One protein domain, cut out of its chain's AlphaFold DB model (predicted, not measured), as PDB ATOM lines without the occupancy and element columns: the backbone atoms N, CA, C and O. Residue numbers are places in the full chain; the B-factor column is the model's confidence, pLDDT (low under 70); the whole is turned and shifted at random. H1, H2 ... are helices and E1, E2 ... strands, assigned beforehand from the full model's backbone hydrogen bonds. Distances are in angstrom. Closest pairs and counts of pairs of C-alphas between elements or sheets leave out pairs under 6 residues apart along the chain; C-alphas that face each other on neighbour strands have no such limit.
ATOM      1  N   GLU A 227     107.931 118.592  81.619       74.44
ATOM      2  CA  GLU A 227     107.958 119.253  80.319       74.44
ATOM      3  C   GLU A 227     108.393 120.725  80.403       74.44
ATOM      4  O   GLU A 227     109.288 121.120  79.659       74.44
ATOM      5  N   ASN A 228     107.873 121.501  81.358       78.19
ATOM      6  CA  ASN A 228     108.242 122.906  81.554       78.19
ATOM      7  C   ASN A 228     109.679 123.045  82.052       78.19
ATOM      8  O   ASN A 228     110.398 123.939  81.613       78.19
ATOM      9  N   ALA A 229     110.118 122.144  82.937       80.06
ATOM     10  CA  ALA A 229     111.507 122.106  83.384       80.06
ATOM     11  C   ALA A 229     112.447 121.835  82.203       80.06
ATOM     12  O   ALA A 229     113.357 122.622  81.967       80.06
ATOM     13  N   LYS A 230     112.170 120.788  81.407       82.31
ATOM     14  CA  LYS A 230     112.915 120.456  80.176       82.31
ATOM     15  C   LYS A 230     112.950 121.613  79.187       82.31
ATOM     16  O   LYS A 230     113.968 121.837  78.539       82.31
ATOM     17  N   LEU A 231     111.838 122.324  79.059       81.25
ATOM     18  CA  LEU A 231     111.737 123.483  78.196       81.25
ATOM     19  C   LEU A 231     112.590 124.640  78.714       81.25
ATOM     20  O   LEU A 231     113.365 125.192  77.942       81.25
ATOM     21  N   ALA A 232     112.539 124.941  80.015       85.75
ATOM     22  CA  ALA A 232     113.398 125.942  80.640       85.75
ATOM     23  C   ALA A 232     114.890 125.634  80.415       85.75
ATOM     24  O   ALA A 232     115.669 126.545  80.146       85.75
ATOM     25  N   GLU A 233     115.307 124.361  80.418       87.38
ATOM     26  CA  GLU A 233     116.705 124.001  80.118       87.38
ATOM     27  C   GLU A 233     117.165 124.490  78.741       87.38
ATOM     28  O   GLU A 233     118.330 124.855  78.581       87.38
ATOM     29  N   GLN A 234     116.255 124.558  77.764       86.31
ATOM     30  CA  GLN A 234     116.559 125.033  76.411       86.31
ATOM     31  C   GLN A 234     116.876 126.529  76.358       86.31
ATOM     32  O   GLN A 234     117.410 126.986  75.350       86.31
ATOM     33  N   PHE A 235     116.604 127.279  77.429       87.44
ATOM     34  CA  PHE A 235     116.907 128.705  77.542       87.44
ATOM     35  C   PHE A 235     118.197 128.993  78.319       87.44
ATOM     36  O   PHE A 235     118.679 130.121  78.307       87.44
ATOM     37  N   VAL A 236     118.816 128.001  78.966       90.62
ATOM     38  CA  VAL A 236     120.070 128.201  79.717       90.62
ATOM     39  C   VAL A 236     121.194 128.602  78.769       90.62
ATOM     40  O   VAL A 236     121.404 127.935  77.759       90.62
ATOM     41  N   GLY A 237     121.928 129.673  79.065       91.94
ATOM     42  CA  GLY A 237     123.080 130.150  78.292       91.94
ATOM     43  C   GLY A 237     123.044 131.658  78.048       91.94
ATOM     44  O   GLY A 237     122.325 132.378  78.734       91.94
ATOM     45  N   TYR A 238     123.837 132.130  77.087       92.69
ATOM     46  CA  TYR A 238     123.934 133.556  76.768       92.69
ATOM     47  C   TYR A 238     122.930 133.961  75.691       92.69
ATOM     48  O   TYR A 238     122.664 133.198  74.755       92.69
ATOM     49  N   TRP A 239     122.403 135.172  75.834       92.00
ATOM     50  CA  TRP A 239     121.397 135.751  74.955       92.00
ATOM     51  C   TRP A 239     121.767 137.182  74.607       92.00
ATOM     52  O   TRP A 239     122.085 137.963  75.498       92.00
ATOM     53  N   GLU A 240     121.715 137.502  73.320       93.12
ATOM     54  CA  GLU A 240     121.863 138.846  72.782       93.12
ATOM     55  C   GLU A 240     120.492 139.374  72.356       93.12
ATOM     56  O   GLU A 240     119.775 138.740  71.584       93.12
ATOM     57  N   GLN A 241     120.132 140.541  72.868       91.44
ATOM     58  CA  GLN A 241     118.927 141.273  72.507       91.44
ATOM     59  C   GLN A 241     119.111 141.950  71.139       91.44
ATOM     60  O   GLN A 241     120.171 142.516  70.840       91.44
ATOM     61  N   SER A 242     118.070 141.939  70.306       91.19
ATOM     62  CA  SER A 242     117.986 142.820  69.139       91.19
ATOM     63  C   SER A 242     117.948 144.287  69.570       91.19
ATOM     64  O   SER A 242     117.854 144.589  70.754       91.19
ATOM     65  N   CYS A 243     118.011 145.216  68.616       91.38
ATOM     66  CA  CYS A 243     117.857 146.619  68.976       91.38
ATOM     67  C   CYS A 243     116.506 146.864  69.655       91.38
ATOM     68  O   CYS A 243     115.479 146.382  69.170       91.38
ATOM     69  N   ASP A 244     116.535 147.600  70.758       89.12
ATOM     70  CA  ASP A 244     115.357 148.043  71.486       89.12
ATOM     71  C   ASP A 244     115.319 149.567  71.528       89.12
ATOM     72  O   ASP A 244     116.353 150.222  71.683       89.12
ATOM     73  N   HIS A 245     114.121 150.114  71.349       89.56
ATOM     74  CA  HIS A 245     113.858 151.547  71.335       89.56
ATOM     75  C   HIS A 245     113.068 151.901  72.583       89.56
ATOM     76  O   HIS A 245     111.911 151.515  72.755       89.56
ATOM     77  N   LEU A 246     113.718 152.666  73.446       84.50
ATOM     78  CA  LEU A 246     113.195 153.093  74.727       84.50
ATOM     79  C   LEU A 246     113.124 154.617  74.769       84.50
ATOM     80  O   LEU A 246     113.763 155.309  73.978       84.50
ATOM     81  N   ARG A 247     112.366 155.139  75.733       83.69
ATOM     82  CA  ARG A 247     112.462 156.540  76.143       83.69
ATOM     83  C   ARG A 247     113.045 156.615  77.537       83.69
ATOM     84  O   ARG A 247     112.592 155.888  78.422       83.69
ATOM     85  N   ASP A 248     114.033 157.478  77.724       79.44
ATOM     86  CA  ASP A 248     114.586 157.729  79.047       79.44
ATOM     87  C   ASP A 248     113.630 158.576  79.912       79.44
ATOM     88  O   ASP A 248     112.546 158.991  79.495       79.44
ATOM     89  N   GLN A 249     114.043 158.852  81.147       77.81
ATOM     90  CA  GLN A 249     113.287 159.677  82.097       77.81
ATOM     91  C   GLN A 249     113.064 161.133  81.645       77.81
ATOM     92  O   GLN A 249     112.189 161.809  82.186       77.81
ATOM     93  N   ASN A 250     113.844 161.620  80.678       82.81
ATOM     94  CA  ASN A 250     113.695 162.947  80.084       82.81
ATOM     95  C   ASN A 250     112.793 162.915  78.837       82.81
ATOM     96  O   ASN A 250     112.394 163.969  78.343       82.81
ATOM     97  N   GLY A 251     112.422 161.718  78.371       82.88
ATOM     98  CA  GLY A 251     111.636 161.495  77.165       82.88
ATOM     99  C   GLY A 251     112.475 161.385  75.892       82.88
ATOM    100  O   GLY A 251     111.887 161.341  74.810       82.88
ATOM    101  N   ASP A 252     113.802 161.329  76.010       83.56
ATOM    102  CA  ASP A 252     114.714 161.200  74.879       83.56
ATOM    103  C   ASP A 252     114.739 159.753  74.370       83.56
ATOM    104  O   ASP A 252     114.656 158.800  75.151       83.56
ATOM    105  N   ASP A 253     114.838 159.584  73.049       88.00
ATOM    106  CA  ASP A 253     114.915 158.264  72.424       88.00
ATOM    107  C   ASP A 253     116.285 157.626  72.690       88.00
ATOM    108  O   ASP A 253     117.332 158.202  72.386       88.00
ATOM    109  N   VAL A 254     116.270 156.399  73.208       87.50
ATOM    110  CA  VAL A 254     117.463 155.609  73.522       87.50
ATOM    111  C   VAL A 254     117.392 154.278  72.786       87.50
ATOM    112  O   VAL A 254     116.379 153.580  72.835       87.50
ATOM    113  N   PHE A 255     118.484 153.913  72.114       91.06
ATOM    114  CA  PHE A 255     118.605 152.666  71.362       91.06
ATOM    115  C   PHE A 255     119.600 151.748  72.054       91.06
ATOM    116  O   PHE A 255     120.782 152.081  72.158       91.06
ATOM    117  N   VAL A 256     119.135 150.595  72.532       91.25
ATOM    118  CA  VAL A 256     119.955 149.702  73.357       91.25
ATOM    119  C   VAL A 256     120.035 148.291  72.796       91.25
ATOM    120  O   VAL A 256     119.095 147.776  72.195       91.25
ATOM    121  N   LYS A 257     121.176 147.643  73.038       92.44
ATOM    122  CA  LYS A 257     121.312 146.186  72.968       92.44
ATOM    123  C   LYS A 257     121.915 145.676  74.264       92.44
ATOM    124  O   LYS A 257     122.738 146.358  74.874       92.44
ATOM    125  N   GLN A 258     121.564 144.453  74.642       92.12
ATOM    126  CA  GLN A 258     122.098 143.796  75.829       92.12
ATOM    127  C   GLN A 258     122.560 142.375  75.521       92.12
ATOM    128  O   GLN A 258     121.970 141.694  74.684       92.12
ATOM    129  N   VAL A 259     123.591 141.918  76.228       92.69
ATOM    130  CA  VAL A 259     123.948 140.502  76.333       92.69
ATOM    131  C   VAL A 259     123.929 140.102  77.794       92.69
ATOM    132  O   VAL A 259     124.582 140.735  78.620       92.69
ATOM    133  N   PHE A 260     123.210 139.035  78.112       91.75
ATOM    134  CA  PHE A 260     123.101 138.509  79.470       91.75
ATOM    135  C   PHE A 260     123.156 136.984  79.463       91.75
ATOM    136  O   PHE A 260     123.070 136.335  78.418       91.75
ATOM    137  N   GLN A 261     123.315 136.403  80.648       91.62
ATOM    138  CA  GLN A 261     123.305 134.960  80.838       91.62
ATOM    139  C   GLN A 261     122.088 134.532  81.649       91.62
ATOM    140  O   GLN A 261     121.845 135.062  82.729       91.62
ATOM    141  N   LEU A 262     121.385 133.511  81.165       91.69
ATOM    142  CA  LEU A 262     120.385 132.774  81.927       91.69
ATOM    143  C   LEU A 262     120.988 131.479  82.471       91.69
ATOM    144  O   LEU A 262     121.570 130.684  81.726       91.69
ATOM    145  N   VAL A 263     120.809 131.240  83.765       91.44
ATOM    146  CA  VAL A 263     121.174 129.992  84.448       91.44
ATOM    147  C   VAL A 263     119.940 129.354  85.073       91.44
ATOM    148  O   VAL A 263     118.930 130.020  85.276       91.44
ATOM    149  N   LYS A 264     119.988 128.052  85.371       90.50
ATOM    150  CA  LYS A 264     118.884 127.403  86.092       90.50
ATOM    151  C   LYS A 264     118.828 127.906  87.530       90.50
ATOM    152  O   LYS A 264     119.863 127.969  88.197       90.50
ATOM    153  N   SER A 265     117.619 128.165  88.012       86.56
ATOM    154  CA  SER A 265     117.363 128.271  89.445       86.56
ATOM    155  C   SER A 265     117.732 126.955  90.136       86.56
ATOM    156  O   SER A 265     117.530 125.867  89.590       86.56
ATOM    157  N   LYS A 266     118.282 127.050  91.350       80.44
ATOM    158  CA  LYS A 266     118.619 125.877  92.170       80.44
ATOM    159  C   LYS A 266     117.383 125.249  92.813       80.44
ATOM    160  O   LYS A 266     117.366 124.042  93.031       80.44
ATOM    161  N   ASP A 267     116.362 126.061  93.079       79.44
ATOM    162  CA  ASP A 267     115.207 125.674  93.893       79.44
ATOM    163  C   ASP A 267     113.957 125.370  93.054       79.44
ATOM    164  O   ASP A 267     113.062 124.649  93.500       79.44
ATOM    165  N   THR A 268     113.895 125.903  91.830       79.62
ATOM    166  CA  THR A 268     112.724 125.829  90.947       79.62
ATOM    167  C   THR A 268     113.126 125.370  89.535       79.62
ATOM    168  O   THR A 268     113.602 126.170  88.733       79.62
ATOM    169  N   PRO A 269     112.948 124.078  89.186       82.50
ATOM    170  CA  PRO A 269     113.479 123.499  87.942       82.50
ATOM    171  C   PRO A 269     112.980 124.124  86.631       82.50
ATOM    172  O   PRO A 269     113.649 124.007  85.607       82.50
ATOM    173  N   ASN A 270     111.808 124.761  86.639       84.12
ATOM    174  CA  ASN A 270     111.224 125.469  85.496       84.12
ATOM    175  C   ASN A 270     111.582 126.966  85.460       84.12
ATOM    176  O   ASN A 270     111.086 127.682  84.592       84.12
ATOM    177  N   THR A 271     112.409 127.447  86.389       86.38
ATOM    178  CA  THR A 271     112.814 128.850  86.473       86.38
ATOM    179  C   THR A 271     114.255 129.033  86.028       86.38
ATOM    180  O   THR A 271     115.172 128.324  86.449       86.38
ATOM    181  N   LEU A 272     114.451 130.047  85.201       88.44
ATOM    182  CA  LEU A 272     115.740 130.588  84.819       88.44
ATOM    183  C   LEU A 272     115.959 131.895  85.551       88.44
ATOM    184  O   LEU A 272     115.019 132.645  85.804       88.44
ATOM    185  N   VAL A 273     117.214 132.179  85.842       89.00
ATOM    186  CA  VAL A 273     117.619 133.393  86.523       89.00
ATOM    187  C   VAL A 273     118.674 134.080  85.681       89.00
ATOM    188  O   VAL A 273     119.625 133.437  85.226       89.00
ATOM    189  N   ALA A 274     118.480 135.371  85.428       88.31
ATOM    190  CA  ALA A 274     119.512 136.187  84.827       88.31
ATOM    191  C   ALA A 274     120.589 136.466  85.862       88.31
ATOM    192  O   ALA A 274     120.323 137.075  86.900       88.31
ATOM    193  N   THR A 275     121.808 136.031  85.553       84.44
ATOM    194  CA  THR A 275     122.968 136.357  86.381       84.44
ATOM    195  C   THR A 275     123.102 137.871  86.478       84.44
ATOM    196  O   THR A 275     122.784 138.566  85.513       84.44
ATOM    197  N   GLY A 276     123.690 138.380  87.556       78.81
ATOM    198  CA  GLY A 276     123.979 139.808  87.694       78.81
ATOM    199  C   GLY A 276     124.930 140.408  86.649       78.81
ATOM    200  O   GLY A 276     125.191 141.606  86.700       78.81
ATOM    201  N   LYS A 277     125.431 139.603  85.700       85.81
ATOM    202  CA  LYS A 277     126.334 140.011  84.623       85.81
ATOM    203  C   LYS A 277     125.578 140.341  83.340       85.81
ATOM    204  O   LYS A 277     125.048 139.439  82.685       85.81
ATOM    205  N   VAL A 278     125.591 141.614  82.957       88.94
ATOM    206  CA  VAL A 278     124.968 142.124  81.728       88.94
ATOM    207  C   VAL A 278     125.911 143.097  81.040       88.94
ATOM    208  O   VAL A 278     126.452 144.005  81.666       88.94
ATOM    209  N   LEU A 279     126.082 142.915  79.734       90.94
ATOM    210  CA  LEU A 279     126.778 143.860  78.875       90.94
ATOM    211  C   LEU A 279     125.740 144.680  78.109       90.94
ATOM    212  O   LEU A 279     124.954 144.109  77.357       90.94
ATOM    213  N   THR A 280     125.750 145.997  78.275       91.38
ATOM    214  CA  THR A 280     124.798 146.913  77.634       91.38
ATOM    215  C   THR A 280     125.534 147.823  76.665       91.38
ATOM    216  O   THR A 280     126.571 148.384  77.008       91.38
ATOM    217  N   ARG A 281     124.985 148.000  75.463       92.81
ATOM    218  CA  ARG A 281     125.387 149.051  74.525       92.81
ATOM    219  C   ARG A 281     124.250 150.031  74.337       92.81
ATOM    220  O   ARG A 281     123.171 149.623  73.916       92.81
ATOM    221  N   GLU A 282     124.534 151.300  74.582       91.56
ATOM    222  CA  GLU A 282     123.659 152.419  74.257       91.56
ATOM    223  C   GLU A 282     124.188 153.116  73.004       91.56
ATOM    224  O   GLU A 282     125.329 153.583  72.969       91.56
ATOM    225  N   TYR A 283     123.381 153.147  71.953       90.94
ATOM    226  CA  TYR A 283     123.757 153.664  70.645       90.94
ATOM    227  C   TYR A 283     123.273 155.095  70.461       90.94
ATOM    228  O   TYR A 283     122.141 155.436  70.789       90.94
ATOM    229  N   LYS A 284     124.126 155.926  69.851       87.44
ATOM    230  CA  LYS A 284     123.764 157.304  69.485       87.44
ATOM    231  C   LYS A 284     122.918 157.386  68.214       87.44
ATOM    232  O   LYS A 284     122.291 158.410  67.970       87.44
ATOM    233  N   GLY A 285     122.973 156.360  67.364       85.69
ATOM    234  CA  GLY A 285     122.190 156.275  66.135       85.69
ATOM    235  C   GLY A 285     120.910 155.467  66.324       85.69
ATOM    236  O   GLY A 285     120.868 154.531  67.124       85.69
ATOM    237  N   HIS A 286     119.895 155.797  65.524       88.12
ATOM    238  CA  HIS A 286     118.668 155.009  65.410       88.12
ATOM    239  C   HIS A 286     118.972 153.557  65.015       88.12
ATOM    240  O   HIS A 286     119.980 153.275  64.356       88.12
ATOM    241  N   ASP A 287     118.102 152.641  65.442       87.25
ATOM    242  CA  ASP A 287     118.191 151.202  65.162       87.25
ATOM    243  C   ASP A 287     119.527 150.565  65.584       87.25
ATOM    244  O   ASP A 287     120.007 149.601  64.985       87.25
ATOM    245  N   CYS A 288     120.132 151.102  66.649       91.19
ATOM    246  CA  CYS A 288     121.378 150.610  67.227       91.19
ATOM    247  C   CYS A 288     122.553 150.645  66.239       91.19
ATOM    248  O   CYS A 288     123.354 149.709  66.142       91.19
ATOM    249  N   THR A 289     122.652 151.748  65.498       89.94
ATOM    250  CA  THR A 289     123.726 152.008  64.536       89.94
ATOM    251  C   THR A 289     124.710 153.065  65.048       89.94
ATOM    252  O   THR A 289     124.429 153.836  65.968       89.94
ATOM    253  N   GLY A 290     125.899 153.113  64.444       88.56
ATOM    254  CA  GLY A 290     126.910 154.122  64.756       88.56
ATOM    255  C   GLY A 290     127.659 153.879  66.070       88.56
ATOM    256  O   GLY A 290     127.855 152.743  66.501       88.56
ATOM    257  N   SER A 291     128.152 154.965  66.672       91.31
ATOM    258  CA  SER A 291     128.918 154.904  67.922       91.31
ATOM    259  C   SER A 291     128.029 154.550  69.109       91.31
ATOM    260  O   SER A 291     126.907 155.052  69.204       91.31
ATOM    261  N   TYR A 292     128.584 153.793  70.049       92.69
ATOM    262  CA  TYR A 292     127.918 153.402  71.283       92.69
ATOM    263  C   TYR A 292     128.778 153.695  72.513       92.69
ATOM    264  O   TYR A 292     130.003 153.806  72.422       92.69
ATOM    265  N   GLU A 293     128.119 153.786  73.662       91.75
ATOM    266  CA  GLU A 293     128.738 153.616  74.974       91.75
ATOM    267  C   GLU A 293     128.444 152.193  75.458       91.75
ATOM    268  O   GLU A 293     127.322 151.710  75.326       91.75
ATOM    269  N   GLU A 294     129.466 151.496  75.959       90.75
ATOM    270  CA  GLU A 294     129.329 150.136  76.484       90.75
ATOM    271  C   GLU A 294     129.519 150.145  77.999       90.75
ATOM    272  O   GLU A 294     130.494 150.699  78.514       90.75
ATOM    273  N   GLU A 295     128.591 149.511  78.703       87.88
ATOM    274  CA  GLU A 295     128.623 149.327  80.145       87.88
ATOM    275  C   GLU A 295     128.613 147.835  80.469       87.88
ATOM    276  O   GLU A 295     127.816 147.066  79.929       87.88
ATOM    277  N   ASN A 296     129.505 147.426  81.370       86.50
ATOM    278  CA  ASN A 296     129.521 146.085  81.933       86.50
ATOM    279  C   ASN A 296     129.016 146.164  83.373       86.50
ATOM    280  O   ASN A 296     129.708 146.691  84.246       86.50
ATOM    281  N   ASN A 297     127.812 145.656  83.597       80.00
ATOM    282  CA  ASN A 297     127.222 145.559  84.918       80.00
ATOM    283  C   ASN A 297     127.487 144.156  85.473       80.00
ATOM    284  O   ASN A 297     127.120 143.168  84.841       80.00
ATOM    285  N   ASP A 298     128.132 144.074  86.636       79.25
ATOM    286  CA  ASP A 298     128.398 142.832  87.366       79.25
ATOM    287  C   ASP A 298     127.869 143.000  88.794       79.25
ATOM    288  O   ASP A 298     128.566 143.448  89.708       79.25
ATOM    289  N   SER A 299     126.580 142.713  88.958       71.25
ATOM    290  CA  SER A 299     125.940 142.605  90.263       71.25
ATOM    291  C   SER A 299     126.220 141.223  90.858       71.25
ATOM    292  O   SER A 299     126.174 140.207  90.166       71.25
ATOM    293  N   ALA A 300     126.449 141.155  92.172       61.69
ATOM    294  CA  ALA A 300     126.510 139.877  92.889       61.69
ATOM    295  C   ALA A 300     125.130 139.193  93.000       61.69
ATOM    296  O   ALA A 300     125.032 138.081  93.516       61.69
ATOM    297  N   GLU A 301     124.074 139.869  92.551       67.50
ATOM    298  CA  GLU A 301     122.688 139.470  92.731       67.50
ATOM    299  C   GLU A 301     121.974 139.325  91.387       67.50
ATOM    300  O   GLU A 301     122.264 140.039  90.424       67.50
ATOM    301  N   ASP A 302     121.013 138.410  91.355       68.62
ATOM    302  CA  ASP A 302     120.186 138.131  90.189       68.62
ATOM    303  C   ASP A 302     119.292 139.324  89.830       68.62
ATOM    304  O   ASP A 302     118.726 139.977  90.707       68.62
ATOM    305  N   LEU A 303     119.161 139.609  88.534       75.69
ATOM    306  CA  LEU A 303     118.471 140.816  88.052       75.69
ATOM    307  C   LEU A 303     116.979 140.579  87.823       75.69
ATOM    308  O   LEU A 303     116.133 141.394  88.190       75.69
ATOM    309  N   PHE A 304     116.664 139.441  87.216       83.69
ATOM    310  CA  PHE A 304     115.306 138.990  86.964       83.69
ATOM    311  C   PHE A 304     115.272 137.466  86.860       83.69
ATOM    312  O   PHE A 304     116.295 136.802  86.666       83.69
ATOM    313  N   SER A 305     114.072 136.904  86.944       84.88
ATOM    314  CA  SER A 305     113.818 135.491  86.696       84.88
ATOM    315  C   SER A 305     112.703 135.285  85.677       84.88
ATOM    316  O   SER A 305     111.803 136.110  85.522       84.88
ATOM    317  N   ILE A 306     112.788 134.164  84.965       85.25
ATOM    318  CA  ILE A 306     111.819 133.707  83.973       85.25
ATOM    319  C   ILE A 306     111.370 132.314  84.396       85.25
ATOM    320  O   ILE A 306     112.147 131.365  84.320       85.25
ATOM    321  N   SER A 307     110.120 132.169  84.826       83.81
ATOM    322  CA  SER A 307     109.537 130.859  85.139       83.81
ATOM    323  C   SER A 307     108.672 130.373  83.988       83.81
ATOM    324  O   SER A 307     107.701 131.028  83.633       83.81
ATOM    325  N   VAL A 308     109.000 129.221  83.405       82.56
ATOM    326  CA  VAL A 308     108.199 128.595  82.344       82.56
ATOM    327  C   VAL A 308     106.931 127.996  82.952       82.56
ATOM    328  O   VAL A 308     107.010 127.148  83.843       82.56
ATOM    329  N   ILE A 309     105.767 128.441  82.474       76.88
ATOM    330  CA  ILE A 309     104.449 128.090  83.028       76.88
ATOM    331  C   ILE A 309     103.727 127.040  82.179       76.88
ATOM    332  O   ILE A 309     103.124 126.115  82.717       76.88
ATOM    333  N   THR A 310     103.775 127.162  80.854       72.50
ATOM    334  CA  THR A 310     103.139 126.211  79.928       72.50
ATOM    335  C   THR A 310     103.816 126.288  78.571       72.50
ATOM    336  O   THR A 310     104.243 127.363  78.143       72.50
ATOM    337  N   ASP A 311     103.849 125.157  77.876       69.62
ATOM    338  CA  ASP A 311     104.106 125.083  76.447       69.62
ATOM    339  C   ASP A 311     102.783 125.044  75.665       69.62
ATOM    340  O   ASP A 311     101.720 124.683  76.174       69.62
ATOM    341  N   GLY A 312     102.825 125.510  74.428       67.44
ATOM    342  CA  GLY A 312     101.687 125.573  73.531       67.44
ATOM    343  C   GLY A 312     102.153 125.829  72.106       67.44
ATOM    344  O   GLY A 312     103.348 125.943  71.830       67.44
ATOM    345  N   TYR A 313     101.196 125.913  71.189       68.88
ATOM    346  CA  TYR A 313     101.448 126.308  69.810       68.88
ATOM    347  C   TYR A 313     100.425 127.363  69.404       68.88
ATOM    348  O   TYR A 313      99.242 127.230  69.723       68.88
ATOM    349  N   ASN A 314     100.875 128.402  68.703       66.19
ATOM    350  CA  ASN A 314      99.978 129.411  68.154       66.19
ATOM    351  C   ASN A 314      99.230 128.876  66.912       66.19
ATOM    352  O   ASN A 314      99.484 127.770  66.428       66.19
ATOM    353  N   SER A 315      98.306 129.669  66.364       63.19
ATOM    354  CA  SER A 315      97.518 129.305  65.173       63.19
ATOM    355  C   SER A 315      98.358 129.070  63.909       63.19
ATOM    356  O   SER A 315      97.872 128.450  62.964       63.19
ATOM    357  N   TYR A 316      99.615 129.523  63.896       71.38
ATOM    358  CA  TYR A 316     100.582 129.308  62.819       71.38
ATOM    359  C   TYR A 316     101.445 128.051  63.031       71.38
ATOM    360  O   TYR A 316     102.324 127.767  62.219       71.38
ATOM    361  N   GLY A 317     101.216 127.295  64.111       69.44
ATOM    362  CA  GLY A 317     101.979 126.093  64.445       69.44
ATOM    363  C   GLY A 317     103.373 126.372  65.016       69.44
ATOM    364  O   GLY A 317     104.186 125.453  65.090       69.44
ATOM    365  N   GLN A 318     103.668 127.612  65.420       73.88
ATOM    366  CA  GLN A 318     104.911 127.952  66.118       73.88
ATOM    367  C   GLN A 318     104.762 127.658  67.606       73.88
ATOM    368  O   GLN A 318     103.687 127.880  68.166       73.88
ATOM    369  N   GLN A 319     105.829 127.176  68.246       76.12
ATOM    370  CA  GLN A 319     105.809 126.907  69.680       76.12
ATOM    371  C   GLN A 319     105.722 128.234  70.444       76.12
ATOM    372  O   GLN A 319     106.530 129.137  70.246       76.12
ATOM    373  N   GLU A 320     104.727 128.358  71.311       76.69
ATOM    374  CA  GLU A 320     104.532 129.506  72.190       76.69
ATOM    375  C   GLU A 320     104.624 129.026  73.634       76.69
ATOM    376  O   GLU A 320     104.027 128.024  74.020       76.69
ATOM    377  N   ILE A 321     105.414 129.730  74.428       77.88
ATOM    378  CA  ILE A 321     105.737 129.376  75.799       77.88
ATOM    379  C   ILE A 321     105.287 130.536  76.662       77.88
ATOM    380  O   ILE A 321     105.699 131.674  76.443       77.88
ATOM    381  N   LYS A 322     104.451 130.272  77.660       77.38
ATOM    382  CA  LYS A 322     104.097 131.313  78.625       77.38
ATOM    383  C   LYS A 322     105.111 131.317  79.745       77.38
ATOM    384  O   LYS A 322     105.458 130.262  80.283       77.38
ATOM    385  N   VAL A 323     105.566 132.511  80.088       80.62
ATOM    386  CA  VAL A 323     106.570 132.716  81.117       80.62
ATOM    387  C   VAL A 323     106.067 133.726  82.131       80.62
ATOM    388  O   VAL A 323     105.427 134.716  81.790       80.62
ATOM    389  N   LEU A 324     106.375 133.495  83.396       79.62
ATOM    390  CA  LEU A 324     106.266 134.525  84.406       79.62
ATOM    391  C   LEU A 324     107.613 135.233  84.504       79.62
ATOM    392  O   LEU A 324     108.611 134.614  84.877       79.62
ATOM    393  N   PHE A 325     107.627 136.515  84.159       80.31
ATOM    394  CA  PHE A 325     108.789 137.376  84.307       80.31
ATOM    395  C   PHE A 325     108.716 138.067  85.666       80.31
ATOM    396  O   PHE A 325     107.690 138.641  86.021       80.31
ATOM    397  N   THR A 326     109.777 137.974  86.459       76.88
ATOM    398  CA  THR A 326     109.857 138.619  87.775       76.88
ATOM    399  C   THR A 326     111.153 139.403  87.846       76.88
ATOM    400  O   THR A 326     112.225 138.800  87.869       76.88
ATOM    401  N   GLU A 327     111.061 140.728  87.876       78.56
ATOM    402  CA  GLU A 327     112.210 141.570  88.210       78.56
ATOM    403  C   GLU A 327     112.436 141.549  89.716       78.56
ATOM    404  O   GLU A 327     111.501 141.358  90.493       78.56
ATOM    405  N   LYS A 328     113.684 141.758  90.126       67.06
ATOM    406  CA  LYS A 328     114.070 141.730  91.535       67.06
ATOM    407  C   LYS A 328     113.255 142.686  92.422       67.06
ATOM    408  O   LYS A 328     112.906 142.311  93.537       67.06
ATOM    409  N   ASP A 329     112.942 143.881  91.918       63.62
ATOM    410  CA  ASP A 329     112.300 144.958  92.687       63.62
ATOM    411  C   ASP A 329     110.935 145.384  92.114       63.62
ATOM    412  O   ASP A 329     110.382 146.410  92.516       63.62
ATOM    413  N   ALA A 330     110.372 144.608  91.182       63.78
ATOM    414  CA  ALA A 330     109.074 144.897  90.578       63.78
ATOM    415  C   ALA A 330     108.072 143.763  90.797       63.78
ATOM    416  O   ALA A 330     108.418 142.612  91.076       63.78
ATOM    417  N   ASN A 331     106.794 144.094  90.632       63.59
ATOM    418  CA  ASN A 331     105.748 143.086  90.590       63.59
ATOM    419  C   ASN A 331     105.986 142.164  89.393       63.59
ATOM    420  O   ASN A 331     106.249 142.624  88.281       63.59
ATOM    421  N   ALA A 332     105.861 140.860  89.620       66.31
ATOM    422  CA  ALA A 332     105.950 139.898  88.539       66.31
ATOM    423  C   ALA A 332     104.848 140.148  87.499       66.31
ATOM    424  O   ALA A 332     103.741 140.578  87.823       66.31
ATOM    425  N   ALA A 333     105.160 139.881  86.238       67.50
ATOM    426  CA  ALA A 333     104.269 140.084  85.111       67.50
ATOM    427  C   ALA A 333     104.187 138.804  84.279       67.50
ATOM    428  O   ALA A 333     105.185 138.120  84.035       67.50
ATOM    429  N   LEU A 334     102.978 138.480  83.822       64.56
ATOM    430  CA  LEU A 334     102.783 137.383  82.885       64.56
ATOM    431  C   LEU A 334     103.208 137.827  81.487       64.56
ATOM    432  O   LEU A 334     102.646 138.767  80.926       64.56
ATOM    433  N   GLY A 335     104.200 137.130  80.941       66.44
ATOM    434  CA  GLY A 335     104.673 137.274  79.574       66.44
ATOM    435  C   GLY A 335     104.310 136.051  78.735       66.44
ATOM    436  O   GLY A 335     104.183 134.926  79.225       66.44
ATOM    437  N   LYS A 336     104.165 136.258  77.431       68.19
ATOM    438  CA  LYS A 336     104.099 135.165  76.453       68.19
ATOM    439  C   LYS A 336     105.355 135.261  75.606       68.19
ATOM    440  O   LYS A 336     105.804 136.353  75.302       68.19
ATOM    441  N   THR A 337     105.989 134.149  75.290       70.44
ATOM    442  CA  THR A 337     107.226 134.119  74.511       70.44
ATOM    443  C   THR A 337     107.042 133.170  73.344       70.44
ATOM    444  O   THR A 337     106.749 131.993  73.538       70.44
ATOM    445  N   VAL A 338     107.220 133.662  72.121       67.12
ATOM    446  CA  VAL A 338     107.192 132.811  70.930       67.12
ATOM    447  C   VAL A 338     108.583 132.228  70.735       67.12
ATOM    448  O   VAL A 338     109.570 132.950  70.573       67.12
ATOM    449  N   TRP A 339     108.659 130.904  70.756       76.19
ATOM    450  CA  TRP A 339     109.874 130.160  70.476       76.19
ATOM    451  C   TRP A 339     109.952 129.889  68.978       76.19
ATOM    452  O   TRP A 339     109.225 129.055  68.434       76.19
ATOM    453  N   LEU A 340     110.821 130.633  68.293       60.97
ATOM    454  CA  LEU A 340     110.975 130.508  66.844       60.97
ATOM    455  C   LEU A 340     111.848 129.299  66.490       60.97
ATOM    456  O   LEU A 340     111.584 128.618  65.501       60.97
ATOM    457  N   ASN A 341     112.889 129.045  67.289       69.75
ATOM    458  CA  ASN A 341     113.772 127.880  67.223       69.75
ATOM    459  C   ASN A 341     114.692 127.848  68.462       69.75
ATOM    460  O   ASN A 341     114.709 128.795  69.242       69.75
ATOM    461  N   ASN A 342     115.533 126.812  68.593       70.81
ATOM    462  CA  ASN A 342     116.475 126.646  69.715       70.81
ATOM    463  C   ASN A 342     117.456 127.817  69.946       70.81
ATOM    464  O   ASN A 342     118.151 127.849  70.965       70.81
ATOM    465  N   ASN A 343     117.534 128.753  68.999       82.94
ATOM    466  CA  ASN A 343     118.458 129.871  68.995       82.94
ATOM    467  C   ASN A 343     117.787 131.247  69.037       82.94
ATOM    468  O   ASN A 343     118.511 132.244  69.044       82.94
ATOM    469  N   THR A 344     116.453 131.344  69.008       84.25
ATOM    470  CA  THR A 344     115.762 132.639  68.939       84.25
ATOM    471  C   THR A 344     114.399 132.609  69.614       84.25
ATOM    472  O   THR A 344     113.574 131.738  69.324       84.25
ATOM    473  N   TYR A 345     114.130 133.625  70.434       82.75
ATOM    474  CA  TYR A 345     112.810 133.869  71.011       82.75
ATOM    475  C   TYR A 345     112.398 135.335  70.923       82.75
ATOM    476  O   TYR A 345     113.240 136.225  70.804       82.75
ATOM    477  N   THR A 346     111.095 135.584  70.994       79.06
ATOM    478  CA  THR A 346     110.513 136.929  71.095       79.06
ATOM    479  C   THR A 346     109.516 136.971  72.237       79.06
ATOM    480  O   THR A 346     108.847 135.977  72.510       79.06
ATOM    481  N   ASN A 347     109.384 138.115  72.903       71.88
ATOM    482  CA  ASN A 347     108.258 138.337  73.808       71.88
ATOM    483  C   ASN A 347     107.033 138.727  72.962       71.88
ATOM    484  O   ASN A 347     107.126 139.606  72.105       71.88
ATOM    485  N   SER A 348     105.894 138.063  73.144       63.72
ATOM    486  CA  SER A 348     104.680 138.332  72.376       63.72
ATOM    487  C   SER A 348     104.227 139.773  72.619       63.72
ATOM    488  O   SER A 348     104.021 140.188  73.755       63.72
ATOM    489  N   GLY A 349     104.054 140.536  71.539       63.03
ATOM    490  CA  GLY A 349     103.715 141.961  71.613       63.03
ATOM    491  C   GLY A 349     104.922 142.898  71.741       63.03
ATOM    492  O   GLY A 349     104.726 144.109  71.734       63.03
ATOM    493  N   SER A 350     106.147 142.367  71.801       71.81
ATOM    494  CA  SER A 350     107.386 143.138  71.671       71.81
ATOM    495  C   SER A 350     107.975 142.987  70.264       71.81
ATOM    496  O   SER A 350     107.903 141.915  69.660       71.81
ATOM    497  N   SER A 351     108.583 144.056  69.745       76.81
ATOM    498  CA  SER A 351     109.453 144.001  68.560       76.81
ATOM    499  C   SER A 351     110.836 143.423  68.876       76.81
ATOM    500  O   SER A 351     111.599 143.116  67.960       76.81
ATOM    501  N   VAL A 352     111.160 143.260  70.162       83.56
ATOM    502  CA  VAL A 352     112.455 142.777  70.626       83.56
ATOM    503  C   VAL A 352     112.524 141.256  70.526       83.56
ATOM    504  O   VAL A 352     111.658 140.515  71.003       83.56
ATOM    505  N   SER A 353     113.614 140.793  69.930       87.44
ATOM    506  CA  SER A 353     113.990 139.388  69.839       87.44
ATOM    507  C   SER A 353     115.299 139.142  70.573       87.44
ATOM    508  O   SER A 353     116.081 140.060  70.804       87.44
ATOM    509  N   TYR A 354     115.537 137.890  70.930       89.69
ATOM    510  CA  TYR A 354     116.743 137.464  71.616       89.69
ATOM    511  C   TYR A 354     117.332 136.283  70.870       89.69
ATOM    512  O   TYR A 354     116.624 135.316  70.578       89.69
ATOM    513  N   THR A 355     118.621 136.352  70.566       92.44
ATOM    514  CA  THR A 355     119.359 135.306  69.863       92.44
ATOM    515  C   THR A 355     120.431 134.707  70.757       92.44
ATOM    516  O   THR A 355     120.952 135.352  71.664       92.44
ATOM    517  N   ARG A 356     120.762 133.437  70.528       91.62
ATOM    518  CA  ARG A 356     121.845 132.777  71.261       91.62
ATOM    519  C   ARG A 356     123.176 133.479  71.017       91.62
ATOM    520  O   ARG A 356     123.591 133.615  69.871       91.62
ATOM    521  N   ALA A 357     123.862 133.807  72.105       90.81
ATOM    522  CA  ALA A 357     125.250 134.242  72.093       90.81
ATOM    523  C   ALA A 357     126.166 133.109  72.583       90.81
ATOM    524  O   ALA A 357     125.768 132.236  73.361       90.81
TER     525      ALA A 357
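This is residues 227 to 357 of the 367 residues of the protein "Pectin methylesterase pme8A" of Moraxella macacae 0408225 (UniProt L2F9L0). An antiparallel barrel of eight strands closes on itself through E1, E3, E4, E6, E7, E8, E9 and E10, with the short helix H1 on its outside over E6. The long strands E3 and E4 run on past one side of the ring, where E2 pairs beside E3 and E5 beside E4 and widen the sheet into a wing. The printed part has 131 residues, with one named helix followed by ten named strands, H1 and then E1 to E10, and its class is mostly strand. It is compact, with a radius of gyration of the C-alphas of 15.2 A, and spans 43 by 38 by 27 A along its three main axes.

The printed part begins with H1, residues 227 to 233, whose first C-alpha, that of Glu 227, is at (107.958, 119.253, 80.319). E1 is residues 237 to 241, and it runs on into E2, residues 244 to 247, across a break of 2 residues, at 59 degrees. E3, residues 253 to 264, is 34.0 A from first to last C-alpha and starts at (114.915, 158.264, 72.424). E4, residues 271 to 283, is the longest strand by residues, with 13, and spans 31.4 A; it bends by 68 degrees at residue 276. E5 is residues 292 to 298, 19.3 A long. E6, residues 304 to 313, is 25.4 A long and bends by 62 degrees at residue 310. E7, residues 319 to 327, measures 24.5 A, and E8, residues 333 to 341, measures 23.6 A. E9 is residues 344 to 347, and E10, residues 353 to 357, ends with C-alpha 357 at (125.250, 134.242, 72.093).

The barrel is closed, and H1 is on it, outside it, at a height over the sheet of 7.4 A. H1 lies over E6 and runs slantwise to the strands, at 50 degrees to E6 on the local plane; their closest C-alphas, those of Asn 228 and Val 308, are 5.7 A apart. In H1 every O i to N i+4 pair is within hydrogen-bond range. E1 has E3 on one side, with N 239 and O 260 2.9 A apart, and E10 on the other side, with N 240 and O 355 2.8 A apart. The pairing of E3 is staggered: E2 lies beside its residues 253 to 256, with N 246 and O 254 2.9 A apart, on the same side as E1. E4 lies on the other side of E3, antiparallel at 152 degrees, with N 259 and O 279 2.8 A apart. On the side of E4 away from E3, E6 lies beside residues 271 to 274, with N 272 and O 306 2.8 A apart, and E5 beside residues 276 to 283, with N 280 and O 295 2.9 A apart. E5 and E6 are apart. E6, E7, E8, E9 and E10 form a meander, each strand the antiparallel neighbour of the one before, and E2, E3, E4 and E5 form another. N 307 and O 324 are 2.9 A apart between E6 and E7, N 323 and O 335 2.9 A between E7 and E8, N 338 and O 346 2.9 A between E8 and E9, and N 354 and O 345 2.8 A between E10 and E9.

The two C-alphas farthest apart, those of Glu 227 and Asn 250, are 44.1 A apart. The printed part has no cut and no long link; the links E3 to E4 and E4 to E5 are short, and the others are tight. The mean pLDDT of the printed part is 81.4, and 23 residues are under 70, among them residues 311 to 315 and 328 to 336; the mean for E8 is 68.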